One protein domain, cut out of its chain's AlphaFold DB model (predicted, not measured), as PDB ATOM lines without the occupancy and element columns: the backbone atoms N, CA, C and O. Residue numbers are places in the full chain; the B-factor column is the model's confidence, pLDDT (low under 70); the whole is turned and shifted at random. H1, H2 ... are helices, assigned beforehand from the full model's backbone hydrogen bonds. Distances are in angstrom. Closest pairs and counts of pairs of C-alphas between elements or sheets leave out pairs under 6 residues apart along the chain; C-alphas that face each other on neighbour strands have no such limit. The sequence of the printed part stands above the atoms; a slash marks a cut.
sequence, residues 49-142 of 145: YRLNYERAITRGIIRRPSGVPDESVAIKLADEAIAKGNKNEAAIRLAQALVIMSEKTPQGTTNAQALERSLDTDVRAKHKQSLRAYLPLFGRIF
ATOM      1  N   TYR A  49     223.709 286.624 350.796       95.00
ATOM      2  CA  TYR A  49     224.084 286.997 352.154       95.00
ATOM      3  C   TYR A  49     222.848 287.176 353.034       95.00
ATOM      4  O   TYR A  49     222.786 286.559 354.096       95.00
ATOM      5  N   ARG A  50     221.825 287.921 352.588       94.88
ATOM      6  CA  ARG A  50     220.568 288.067 353.340       94.88
ATOM      7  C   ARG A  50     219.910 286.715 353.592       94.88
ATOM      8  O   ARG A  50     219.559 286.417 354.729       94.88
ATOM      9  N   LEU A  51     219.789 285.876 352.564       93.62
ATOM     10  CA  LEU A  51     219.137 284.567 352.670       93.62
ATOM     11  C   LEU A  51     219.812 283.665 353.706       93.62
ATOM     12  O   LEU A  51     219.140 283.046 354.532       93.62
ATOM     13  N   ASN A  52     221.141 283.594 353.684       95.56
ATOM     14  CA  ASN A  52     221.891 282.806 354.656       95.56
ATOM     15  C   ASN A  52     221.812 283.398 356.071       95.56
ATOM     16  O   ASN A  52     221.651 282.656 357.040       95.56
ATOM     17  N   TYR A  53     221.858 284.723 356.190       96.00
ATOM     18  CA  TYR A  53     221.748 285.423 357.465       96.00
ATOM     19  C   TYR A  53     220.386 285.193 358.137       96.00
ATOM     20  O   TYR A  53     220.314 284.797 359.300       96.00
ATOM     21  N   GLU A  54     219.297 285.342 357.383       94.50
ATOM     22  CA  GLU A  54     217.933 285.096 357.864       94.50
ATOM     23  C   GLU A  54     217.687 283.613 358.171       94.50
ATOM     24  O   GLU A  54     217.027 283.269 359.157       94.50
ATOM     25  N   ARG A  55     218.288 282.708 357.392       94.69
ATOM     26  CA  ARG A  55     218.293 281.274 357.699       94.69
ATOM     27  C   ARG A  55     219.008 280.983 359.019       94.69
ATOM     28  O   ARG A  55     218.513 280.167 359.793       94.69
ATOM     29  N   ALA A  56     220.142 281.628 359.291       96.88
ATOM     30  CA  ALA A  56     220.869 281.463 360.548       96.88
ATOM     31  C   ALA A  56     220.047 281.953 361.752       96.88
ATOM     32  O   ALA A  56     220.033 281.282 362.784       96.88
ATOM     33  N   ILE A  57     219.309 283.056 361.599       96.00
ATOM     34  CA  ILE A  57     218.368 283.552 362.616       96.00
ATOM     35  C   ILE A  57     217.230 282.548 362.836       96.00
ATOM     36  O   ILE A  57     216.972 282.137 363.964       96.00
ATOM     37  N   THR A  58     216.586 282.101 361.757       95.62
ATOM     38  CA  THR A  58     215.430 281.187 361.814       95.62
ATOM     39  C   THR A  58     215.794 279.835 362.434       95.62
ATOM     40  O   THR A  58     215.000 279.245 363.156       95.62
ATOM     41  N   ARG A  59     217.017 279.350 362.194       96.31
ATOM     42  CA  ARG A  59     217.541 278.103 362.775       96.31
ATOM     43  C   ARG A  59     218.091 278.261 364.197       96.31
ATOM     44  O   ARG A  59     218.629 277.298 364.733       96.31
ATOM     45  N   GLY A  60     218.035 279.456 364.784       95.88
ATOM     46  CA  GLY A  60     218.577 279.719 366.119       95.88
ATOM     47  C   GLY A  60     220.107 279.656 366.209       95.88
ATOM     48  O   GLY A  60     220.648 279.548 367.304       95.88
ATOM     49  N   ILE A  61     220.823 279.727 365.079       97.75
ATOM     50  CA  ILE A  61     222.297 279.782 365.059       97.75
ATOM     51  C   ILE A  61     222.772 281.119 365.636       97.75
ATOM     52  O   ILE A  61     223.773 281.166 366.348       97.75
ATOM     53  N   ILE A  62     222.045 282.196 365.334       97.75
ATOM     54  CA  ILE A  62     222.265 283.530 365.893       97.75
ATOM     55  C   ILE A  62     220.935 284.131 366.337       97.75
ATOM     56  O   ILE A  62     219.882 283.830 365.777       97.75
ATOM     57  N   ARG A  63     220.984 285.037 367.313       96.56
ATOM     58  CA  ARG A  63     219.872 285.959 367.579       96.56
ATOM     59  C   ARG A  63     220.023 287.163 366.653       96.56
ATOM     60  O   ARG A  63     221.149 287.555 366.352       96.56
ATOM     61  N   ARG A  64     218.909 287.752 366.204       95.38
ATOM     62  CA  ARG A  64     218.958 288.978 365.394       95.38
ATOM     63  C   ARG A  64     219.664 290.075 366.208       95.38
ATOM     64  O   ARG A  64     219.164 290.406 367.284       95.38
ATOM     65  N   PRO A  65     220.800 290.616 365.742       95.12
ATOM     66  CA  PRO A  65     221.458 291.709 366.438       95.12
ATOM     67  C   PRO A  65     220.680 293.010 366.246       95.12
ATOM     68  O   PRO A  65     219.810 293.123 365.377       95.12
ATOM     69  N   SER A  66     221.037 294.016 367.038       94.94
ATOM     70  CA  SER A  66     220.554 295.379 366.837       94.94
ATOM     71  C   SER A  66     220.882 295.888 365.429       94.94
ATOM     72  O   SER A  66     221.940 295.579 364.867       94.94
ATOM     73  N   GLY A  67     219.970 296.684 364.869       94.12
ATOM     74  CA  GLY A  67     220.197 297.387 363.610       94.12
ATOM     75  C   GLY A  67     221.380 298.350 363.706       94.12
ATOM     76  O   GLY A  67     221.690 298.867 364.778       94.12
ATOM     77  N   VAL A  68     222.035 298.572 362.571       95.75
ATOM     78  CA  VAL A  68     223.137 299.526 362.399       95.75
ATOM     79  C   VAL A  68     222.894 300.298 361.098       95.75
ATOM     80  O   VAL A  68     222.241 299.749 360.204       95.75
ATOM     81  N   PRO A  69     223.360 301.554 360.991       92.81
ATOM     82  CA  PRO A  69     223.035 302.414 359.852       92.81
ATOM     83  C   PRO A  69     223.713 301.974 358.551       92.81
ATOM     84  O   PRO A  69     223.126 302.120 357.483       92.81
ATOM     85  N   ASP A  70     224.922 301.417 358.632       95.69
ATOM     86  CA  ASP A  70     225.702 301.003 357.470       95.69
ATOM     87  C   ASP A  70     226.708 299.891 357.813       95.69
ATOM     88  O   ASP A  70     226.858 299.464 358.966       95.69
ATOM     89  N   GLU A  71     227.392 299.393 356.783       96.38
ATOM     90  CA  GLU A  71     228.382 298.331 356.904       96.38
ATOM     91  C   GLU A  71     229.618 298.746 357.714       96.38
ATOM     92  O   GLU A  71     230.231 297.901 358.365       96.38
ATOM     93  N   SER A  72     229.978 300.032 357.710       97.25
ATOM     94  CA  SER A  72     231.180 300.533 358.383       97.25
ATOM     95  C   SER A  72     231.010 300.497 359.900       97.25
ATOM     96  O   SER A  72     231.905 300.047 360.620       97.25
ATOM     97  N   VAL A  73     229.818 300.853 360.390       98.12
ATOM     98  CA  VAL A  73     229.462 300.725 361.808       98.12
ATOM     99  C   VAL A  73     229.442 299.256 362.229       98.12
ATOM    100  O   VAL A  73     229.927 298.921 363.308       98.12
ATOM    101  N   ALA A  74     228.941 298.361 361.374       98.19
ATOM    102  CA  ALA A  74     228.964 296.926 361.642       98.19
ATOM    103  C   ALA A  74     230.403 296.385 361.771       98.19
ATOM    104  O   ALA A  74     230.694 295.648 362.710       98.19
ATOM    105  N   ILE A  75     231.314 296.782 360.875       98.19
ATOM    106  CA  ILE A  75     232.731 296.380 360.923       98.19
ATOM    107  C   ILE A  75     233.401 296.910 362.192       98.19
ATOM    108  O   ILE A  75     234.035 296.139 362.908       98.19
ATOM    109  N   LYS A  76     233.186 298.183 362.536       98.12
ATOM    110  CA  LYS A  76     233.733 298.767 363.767       98.12
ATOM    111  C   LYS A  76     233.302 297.984 365.011       98.12
ATOM    112  O   LYS A  76     234.132 297.661 365.857       98.12
ATOM    113  N   LEU A  77     232.019 297.632 365.112       98.44
ATOM    114  CA  LEU A  77     231.514 296.812 366.219       98.44
ATOM    115  C   LEU A  77     232.130 295.406 366.232       98.44
ATOM    116  O   LEU A  77     232.339 294.839 367.305       98.44
ATOM    117  N   ALA A  78     232.436 294.839 365.062       98.19
ATOM    118  CA  ALA A  78     233.142 293.569 364.982       98.19
ATOM    119  C   ALA A  78     234.583 293.673 365.497       98.19
ATOM    120  O   ALA A  78     235.005 292.816 366.271       98.19
ATOM    121  N   ASP A  79     235.311 294.727 365.126       96.88
ATOM    122  CA  ASP A  79     236.676 294.971 365.602       96.88
ATOM    123  C   ASP A  79     236.710 295.173 367.123       96.88
ATOM    124  O   ASP A  79     237.532 294.574 367.820       96.88
ATOM    125  N   GLU A  80     235.762 295.942 367.665       98.31
ATOM    126  CA  GLU A  80     235.593 296.102 369.113       98.31
ATOM    127  C   GLU A  80     235.294 294.767 369.809       98.31
ATOM    128  O   GLU A  80     235.808 294.497 370.898       98.31
ATOM    129  N   ALA A  81     234.472 293.913 369.194       98.12
ATOM    130  CA  ALA A  81     234.173 292.587 369.718       98.12
ATOM    131  C   ALA A  81     235.406 291.669 369.691       98.12
ATOM    132  O   ALA A  81     235.655 290.971 370.674       98.12
ATOM    133  N   ILE A  82     236.215 291.713 368.626       97.00
ATOM    134  CA  ILE A  82     237.490 290.985 368.531       97.00
ATOM    135  C   ILE A  82     238.454 291.445 369.625       97.00
ATOM    136  O   ILE A  82     239.013 290.603 370.328       97.00
ATOM    137  N   ALA A  83     238.607 292.758 369.821       96.62
ATOM    138  CA  ALA A  83     239.477 293.321 370.853       96.62
ATOM    139  C   ALA A  83     239.066 292.884 372.270       96.62
ATOM    140  O   ALA A  83     239.916 292.668 373.130       96.62
ATOM    141  N   LYS A  84     237.762 292.689 372.502       98.00
ATOM    142  CA  LYS A  84     237.198 292.166 373.759       98.00
ATOM    143  C   LYS A  84     237.207 290.632 373.849       98.00
ATOM    144  O   LYS A  84     236.697 290.078 374.817       98.00
ATOM    145  N   GLY A  85     237.721 289.928 372.839       97.12
ATOM    146  CA  GLY A  85     237.733 288.462 372.774       97.12
ATOM    147  C   GLY A  85     236.379 287.817 372.442       97.12
ATOM    148  O   GLY A  85     236.262 286.592 372.452       97.12
ATOM    149  N   ASN A  86     235.349 288.598 372.106       98.12
ATOM    150  CA  ASN A  86     234.023 288.095 371.760       98.12
ATOM    151  C   ASN A  86     233.913 287.770 370.262       98.12
ATOM    152  O   ASN A  86     233.330 288.506 369.463       98.12
ATOM    153  N   LYS A  87     234.451 286.609 369.884       97.62
ATOM    154  CA  LYS A  87     234.442 286.118 368.496       97.62
ATOM    155  C   LYS A  87     233.037 285.879 367.928       97.62
ATOM    156  O   LYS A  87     232.837 286.007 366.722       97.62
ATOM    157  N   ASN A  88     232.061 285.534 368.771       98.38
ATOM    158  CA  ASN A  88     230.691 285.296 368.314       98.38
ATOM    159  C   ASN A  88     230.008 286.603 367.901       98.38
ATOM    160  O   ASN A  88     229.442 286.672 366.813       98.38
ATOM    161  N   GLU A  89     230.114 287.646 368.727       98.44
ATOM    162  CA  GLU A  89     229.592 288.969 368.373       98.44
ATOM    163  C   GLU A  89     230.297 289.515 367.126       98.44
ATOM    164  O   GLU A  89     229.634 289.991 366.207       98.44
ATOM    165  N   ALA A  90     231.620 289.347 367.024       98.44
ATOM    166  CA  ALA A  90     232.367 289.738 365.832       98.44
ATOM    167  C   ALA A  90     231.841 289.060 364.557       98.44
ATOM    168  O   ALA A  90     231.585 289.729 363.557       98.44
ATOM    169  N   ALA A  91     231.609 287.744 364.597       98.56
ATOM    170  CA  ALA A  91     231.048 287.004 363.470       98.56
ATOM    171  C   ALA A  91     229.660 287.521 363.059       98.56
ATOM    172  O   ALA A  91     229.386 287.671 361.869       98.56
ATOM    173  N   ILE A  92     228.795 287.809 364.036       98.62
ATOM    174  CA  ILE A  92     227.445 288.337 363.804       98.62
ATOM    175  C   ILE A  92     227.509 289.718 363.142       98.62
ATOM    176  O   ILE A  92     226.763 289.979 362.194       98.62
ATOM    177  N   ARG A  93     228.411 290.588 363.610       98.50
ATOM    178  CA  ARG A  93     228.582 291.954 363.100       98.50
ATOM    179  C   ARG A  93     229.219 291.996 361.714       98.50
ATOM    180  O   ARG A  93     228.704 292.693 360.845       98.50
ATOM    181  N   LEU A  94     230.238 291.178 361.446       98.44
ATOM    182  CA  LEU A  94     230.766 291.023 360.083       98.44
ATOM    183  C   LEU A  94     229.710 290.455 359.133       98.44
ATOM    184  O   LEU A  94     229.604 290.895 357.990       98.44
ATOM    185  N   ALA A  95     228.880 289.518 359.599       98.19
ATOM    186  CA  ALA A  95     227.791 289.012 358.779       98.19
ATOM    187  C   ALA A  95     226.734 290.080 358.474       98.19
ATOM    188  O   ALA A  95     226.272 290.175 357.338       98.19
ATOM    189  N   GLN A  96     226.410 290.928 359.451       98.00
ATOM    190  CA  GLN A  96     225.551 292.093 359.254       98.00
ATOM    191  C   GLN A  96     226.149 293.069 358.224       98.00
ATOM    192  O   GLN A  96     225.422 293.527 357.343       98.00
ATOM    193  N   ALA A  97     227.461 293.326 358.271       98.12
ATOM    194  CA  ALA A  97     228.157 294.179 357.305       98.12
ATOM    195  C   ALA A  97     228.030 293.657 355.865       98.12
ATOM    196  O   ALA A  97     227.711 294.418 354.953       98.12
ATOM    197  N   LEU A  98     228.225 292.349 355.660       97.69
ATOM    198  CA  LEU A  98     228.114 291.722 354.339       97.69
ATOM    199  C   LEU A  98     226.691 291.771 353.787       97.69
ATOM    200  O   LEU A  98     226.505 292.015 352.598       97.69
ATOM    201  N   VAL A  99     225.687 291.590 354.645       96.50
ATOM    202  CA  VAL A  99     224.283 291.753 354.256       96.50
ATOM    203  C   VAL A  99     224.015 293.188 353.801       96.50
ATOM    204  O   VAL A  99     223.503 293.375 352.701       96.50
ATOM    205  N   ILE A 100     224.418 294.189 354.589       95.56
ATOM    206  CA  ILE A 100     224.229 295.607 354.242       95.56
ATOM    207  C   ILE A 100     224.927 295.939 352.919       95.56
ATOM    208  O   ILE A 100     224.294 296.465 352.005       95.56
ATOM    209  N   MET A 101     226.200 295.561 352.776       95.81
ATOM    210  CA  MET A 101     226.964 295.758 351.540       95.81
ATOM    211  C   MET A 101     226.275 295.102 350.340       95.81
ATOM    212  O   MET A 101     226.210 295.688 349.259       95.81
ATOM    213  N   SER A 102     225.728 293.897 350.533       95.25
ATOM    214  CA  SER A 102     225.099 293.138 349.455       95.25
ATOM    215  C   SER A 102     223.853 293.802 348.870       95.25
ATOM    216  O   SER A 102     223.557 293.589 347.698       95.25
ATOM    217  N   GLU A 103     223.158 294.609 349.669       93.69
ATOM    218  CA  GLU A 103     221.880 295.243 349.321       93.69
ATOM    219  C   GLU A 103     222.022 296.719 348.938       93.69
ATOM    220  O   GLU A 103     221.072 297.326 348.449       93.69
ATOM    221  N   LYS A 104     223.201 297.312 349.160       90.50
ATOM    222  CA  LYS A 104     223.452 298.749 348.987       90.50
ATOM    223  C   LYS A 104     223.363 299.204 347.531       90.50
ATOM    224  O   LYS A 104     222.970 300.335 347.261       90.50
ATOM    225  N   THR A 105     223.750 298.342 346.593       87.88
ATOM    226  CA  THR A 105     223.787 298.645 345.154       87.88
ATOM    227  C   THR A 105     223.392 297.415 344.328       87.88
ATOM    228  O   THR A 105     223.444 296.296 344.843       87.88
ATOM    229  N   PRO A 106     223.056 297.566 343.030       85.75
ATOM    230  CA  PRO A 106     222.809 296.423 342.147       85.75
ATOM    231  C   PRO A 106     223.984 295.429 342.074       85.75
ATOM    232  O   PRO A 106     223.771 294.225 341.966       85.75
ATOM    233  N   GLN A 107     225.226 295.912 342.185       88.38
ATOM    234  CA  GLN A 107     226.448 295.095 342.247       88.38
ATOM    235  C   GLN A 107     226.839 294.706 343.684       88.38
ATOM    236  O   GLN A 107     227.931 294.185 343.917       88.38
ATOM    237  N   GLY A 108     225.965 294.940 344.666       91.06
ATOM    238  CA  GLY A 108     226.274 294.790 346.085       91.06
ATOM    239  C   GLY A 108     226.765 293.391 346.446       91.06
ATOM    240  O   GLY A 108     227.690 293.254 347.241       91.06
ATOM    241  N   THR A 109     226.224 292.334 345.828       93.44
ATOM    242  CA  THR A 109     226.693 290.956 346.081       93.44
ATOM    243  C   THR A 109     228.169 290.776 345.709       93.44
ATOM    244  O   THR A 109     228.915 290.167 346.475       93.44
ATOM    245  N   THR A 110     228.616 291.347 344.589       94.69
ATOM    246  CA  THR A 110     230.030 291.328 344.184       94.69
ATOM    247  C   THR A 110     230.894 292.123 345.163       94.69
ATOM    248  O   THR A 110     231.971 291.665 345.550       94.69
ATOM    249  N   ASN A 111     230.406 293.274 345.632       95.56
ATOM    250  CA  ASN A 111     231.108 294.092 346.626       95.56
ATOM    251  C   ASN A 111     231.227 293.374 347.977       95.56
ATOM    252  O   ASN A 111     232.289 293.388 348.594       95.56
ATOM    253  N   ALA A 112     230.174 292.682 348.414       96.44
ATOM    254  CA  ALA A 112     230.190 291.870 349.625       96.44
ATOM    255  C   ALA A 112     231.175 290.693 349.505       96.44
ATOM    256  O   ALA A 112     231.941 290.443 350.430       96.44
ATOM    257  N   GLN A 113     231.254 290.034 348.345       96.31
ATOM    258  CA  GLN A 113     232.267 288.998 348.094       96.31
ATOM    259  C   GLN A 113     233.699 289.549 348.099       96.31
ATOM    260  O   GLN A 113     234.629 288.870 348.537       96.31
ATOM    261  N   ALA A 114     233.914 290.761 347.580       96.88
ATOM    262  CA  ALA A 114     235.212 291.427 347.659       96.88
ATOM    263  C   ALA A 114     235.576 291.764 349.114       96.88
ATOM    264  O   ALA A 114     236.687 291.458 349.548       96.88
ATOM    265  N   LEU A 115     234.620 292.294 349.885       96.44
ATOM    266  CA  LEU A 115     234.787 292.571 351.310       96.44
ATOM    267  C   LEU A 115     235.104 291.294 352.103       96.44
ATOM    268  O   LEU A 115     236.049 291.282 352.880       96.44
ATOM    269  N   GLU A 116     234.385 290.195 351.871       97.06
ATOM    270  CA  GLU A 116     234.650 288.916 352.540       97.06
ATOM    271  C   GLU A 116     236.075 288.401 352.273       97.06
ATOM    272  O   GLU A 116     236.746 287.936 353.195       97.06
ATOM    273  N   ARG A 117     236.569 288.527 351.034       97.12
ATOM    274  CA  ARG A 117     237.955 288.167 350.681       97.12
ATOM    275  C   ARG A 117     238.981 289.075 351.355       97.12
ATOM    276  O   ARG A 117     240.018 288.585 351.806       97.12
ATOM    277  N   SER A 118     238.695 290.374 351.444       97.25
ATOM    278  CA  SER A 118     239.537 291.324 352.178       97.25
ATOM    279  C   SER A 118     239.624 290.949 353.658       97.25
ATOM    280  O   SER A 118     240.720 290.827 354.193       97.25
ATOM    281  N   LEU A 119     238.485 290.657 354.296       95.81
ATOM    282  CA  LEU A 119     238.427 290.230 355.696       95.81
ATOM    283  C   LEU A 119     239.203 288.925 355.935       95.81
ATOM    284  O   LEU A 119     239.925 288.813 356.924       95.81
ATOM    285  N   ASP A 120     239.099 287.940 355.036       96.81
ATOM    286  CA  ASP A 120     239.899 286.708 355.118       96.81
ATOM    287  C   ASP A 120     241.401 286.985 355.010       96.81
ATOM    288  O   ASP A 120     242.187 286.402 355.757       96.81
ATOM    289  N   THR A 121     241.800 287.915 354.144       97.75
ATOM    290  CA  THR A 121     243.203 288.319 353.980       97.75
ATOM    291  C   THR A 121     243.729 289.000 355.244       97.75
ATOM    292  O   THR A 121     244.784 288.616 355.755       97.75
ATOM    293  N   ASP A 122     242.964 289.934 355.808       95.31
ATOM    294  CA  ASP A 122     243.324 290.658 357.029       95.31
ATOM    295  C   ASP A 122     243.440 289.722 358.234       95.31
ATOM    296  O   ASP A 122     244.404 289.789 359.005       95.31
ATOM    297  N   VAL A 123     242.486 288.799 358.386       95.19
ATOM    298  CA  VAL A 123     242.506 287.808 359.467       95.19
ATOM    299  C   VAL A 123     243.671 286.833 359.298       95.19
ATOM    300  O   VAL A 123     244.344 286.524 360.283       95.19
ATOM    301  N   ARG A 124     243.997 286.401 358.075       96.88
ATOM    302  CA  ARG A 124     245.192 285.577 357.831       96.88
ATOM    303  C   ARG A 124     246.474 286.314 358.171       96.88
ATOM    304  O   ARG A 124     247.357 285.725 358.794       96.88
ATOM    305  N   ALA A 125     246.579 287.588 357.803       96.12
ATOM    306  CA  ALA A 125     247.753 288.394 358.100       96.12
ATOM    307  C   ALA A 125     247.971 288.521 359.619       96.12
ATOM    308  O   ALA A 125     249.076 288.233 360.099       96.12
ATOM    309  N   LYS A 126     246.906 288.868 360.357       94.94
ATOM    310  CA  LYS A 126     246.926 289.156 361.802       94.94
ATOM    311  C   LYS A 126     246.940 287.909 362.689       94.94
ATOM    312  O   LYS A 126     247.634 287.888 363.699       94.94
ATOM    313  N   HIS A 127     246.190 286.871 362.326       93.69
ATOM    314  CA  HIS A 127     245.913 285.717 363.192       93.69
ATOM    315  C   HIS A 127     246.401 284.377 362.630       93.69
ATOM    316  O   HIS A 127     246.227 283.354 363.288       93.69
ATOM    317  N   LYS A 128     247.004 284.356 361.431       96.50
ATOM    318  CA  LYS A 128     247.511 283.138 360.758       96.50
ATOM    319  C   LYS A 128     246.449 282.046 360.564       96.50
ATOM    320  O   LYS A 128     246.765 280.870 360.421       96.50
ATOM    321  N   GLN A 129     245.181 282.443 360.527       96.00
ATOM    322  CA  GLN A 129     244.017 281.581 360.337       96.00
ATOM    323  C   GLN A 129     243.131 282.171 359.242       96.00
ATOM    324  O   GLN A 129     243.160 283.374 359.010       96.00
ATOM    325  N   SER A 130     242.332 281.345 358.563       96.44
ATOM    326  CA  SER A 130     241.256 281.872 357.711       96.44
ATOM    327  C   SER A 130     240.193 282.569 358.564       96.44
ATOM    328  O   SER A 130     240.032 282.239 359.740       96.44
ATOM    329  N   LEU A 131     239.405 283.468 357.971       96.38
ATOM    330  CA  LEU A 131     238.260 284.117 358.618       96.38
ATOM    331  C   LEU A 131     237.326 283.090 359.262       96.38
ATOM    332  O   LEU A 131     236.912 283.250 360.405       96.38
ATOM    333  N   ARG A 132     237.044 281.997 358.547       96.44
ATOM    334  CA  ARG A 132     236.160 280.919 359.015       96.44
ATOM    335  C   ARG A 132     236.764 280.094 360.150       96.44
ATOM    336  O   ARG A 132     236.023 279.656 361.021       96.44
ATOM    337  N   ALA A 133     238.080 279.882 360.158       96.88
ATOM    338  CA  ALA A 133     238.753 279.201 361.264       96.88
ATOM    339  C   ALA A 133     238.852 280.108 362.501       96.88
ATOM    340  O   ALA A 133     238.634 279.661 363.625       96.88
ATOM    341  N   TYR A 134     239.132 281.393 362.289       97.44
ATOM    342  CA  TYR A 134     239.255 282.375 363.358       97.44
ATOM    343  C   TYR A 134     237.904 282.697 364.013       97.44
ATOM    344  O   TYR A 134     237.841 282.808 365.243       97.44
ATOM    345  N   LEU A 135     236.837 282.794 363.207       97.75
ATOM    346  CA  LEU A 135     235.446 283.041 363.603       97.75
ATOM    347  C   LEU A 135     234.532 281.874 363.162       97.75
ATOM    348  O   LEU A 135     233.809 281.995 362.171       97.75
ATOM    349  N   PRO A 136     234.483 280.751 363.901       97.56
ATOM    350  CA  PRO A 136     233.712 279.570 363.492       97.56
ATOM    351  C   PRO A 136     232.219 279.838 363.259       97.56
ATOM    352  O   PRO A 136     231.613 279.276 362.345       97.56
ATOM    353  N   LEU A 137     231.615 280.734 364.050       98.19
ATOM    354  CA  LEU A 137     230.215 281.123 363.875       98.19
ATOM    355  C   LEU A 137     229.969 281.775 362.507       98.19
ATOM    356  O   LEU A 137     228.931 281.526 361.900       98.19
ATOM    357  N   PHE A 138     230.936 282.528 361.977       97.88
ATOM    358  CA  PHE A 138     230.831 283.143 360.654       97.88
ATOM    359  C   PHE A 138     230.660 282.080 359.562       97.88
ATOM    360  O   PHE A 138     229.776 282.197 358.719       97.88
ATOM    361  N   GLY A 139     231.426 280.985 359.632       96.44
ATOM    362  CA  GLY A 139     231.291 279.853 358.709       96.44
ATOM    363  C   GLY A 139     229.952 279.114 358.826       96.44
ATOM    364  O   GLY A 139     229.483 278.540 357.848       96.44
ATOM    365  N   ARG A 140     229.299 279.157 359.995       97.25
ATOM    366  CA  ARG A 140     227.949 278.595 360.187       97.25
ATOM    367  C   ARG A 140     226.852 279.498 359.627       97.25
ATOM    368  O   ARG A 140     225.828 278.986 359.182       97.25
ATOM    369  N   ILE A 141     227.056 280.815 359.662       97.44
ATOM    370  CA  ILE A 141     226.152 281.785 359.032       97.44
ATOM    371  C   ILE A 141     226.299 281.698 357.505       97.44
ATOM    372  O   ILE A 141     225.295 281.594 356.806       97.44
ATOM    373  N   PHE A 142     227.535 281.672 356.993       96.25
ATOM    374  CA  PHE A 142     227.857 281.602 355.563       96.25
ATOM    375  C   PHE A 142     228.676 280.349 355.217       96.25
ATOM    376  O   PHE A 142     229.909 280.424 355.073       96.25
TER     377      PHE A 142
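This is residues 49 to 142 of the 145 residues of an uncharacterized protein of Phormidium ambiguum IAM M-71 (UniProt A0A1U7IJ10). H3 is the core of a compact helical body: H2 and H4 fold back along it in helical hairpins, while H1 and short H6 pack on another side. The printed part has 94 residues with six named helices, H1 to H6, and no named strand: all helix. The radius of gyration of the C-alphas is 12.3 A; the spans are 33 by 28 by 21 A.

H1, residues 49 to 58, begins at C-alpha 49 (224.084, 286.997, 352.154). H2 is residues 71 to 83, H3 87 to 104 (25.7 A), H4 108 to 127 (27.6 A), H5 131 to 134, and H6 136 to 141, ending at C-alpha 141 (226.152, 281.785, 359.032).

H3, the hub, touches H2 at a shallow tilt of 11 degrees, opposite ways; the closest C-alphas, of Ala 78 and Ala 90, are 4.0 A apart. Residues 98 to 103 of H3 touch H4, closest at C-alphas 102 and 108, 3.9 A. H5 touches H4, closest at C-alphas 131 and 120, 4.7 A. Every O i to N i+4 pair is within hydrogen-bond range in H1, H2, H3, H4 and H6; H5 is too short for one.

The printed part has no cut; the H1 to H2 link is long. No printed residue is under 70 in pLDDT.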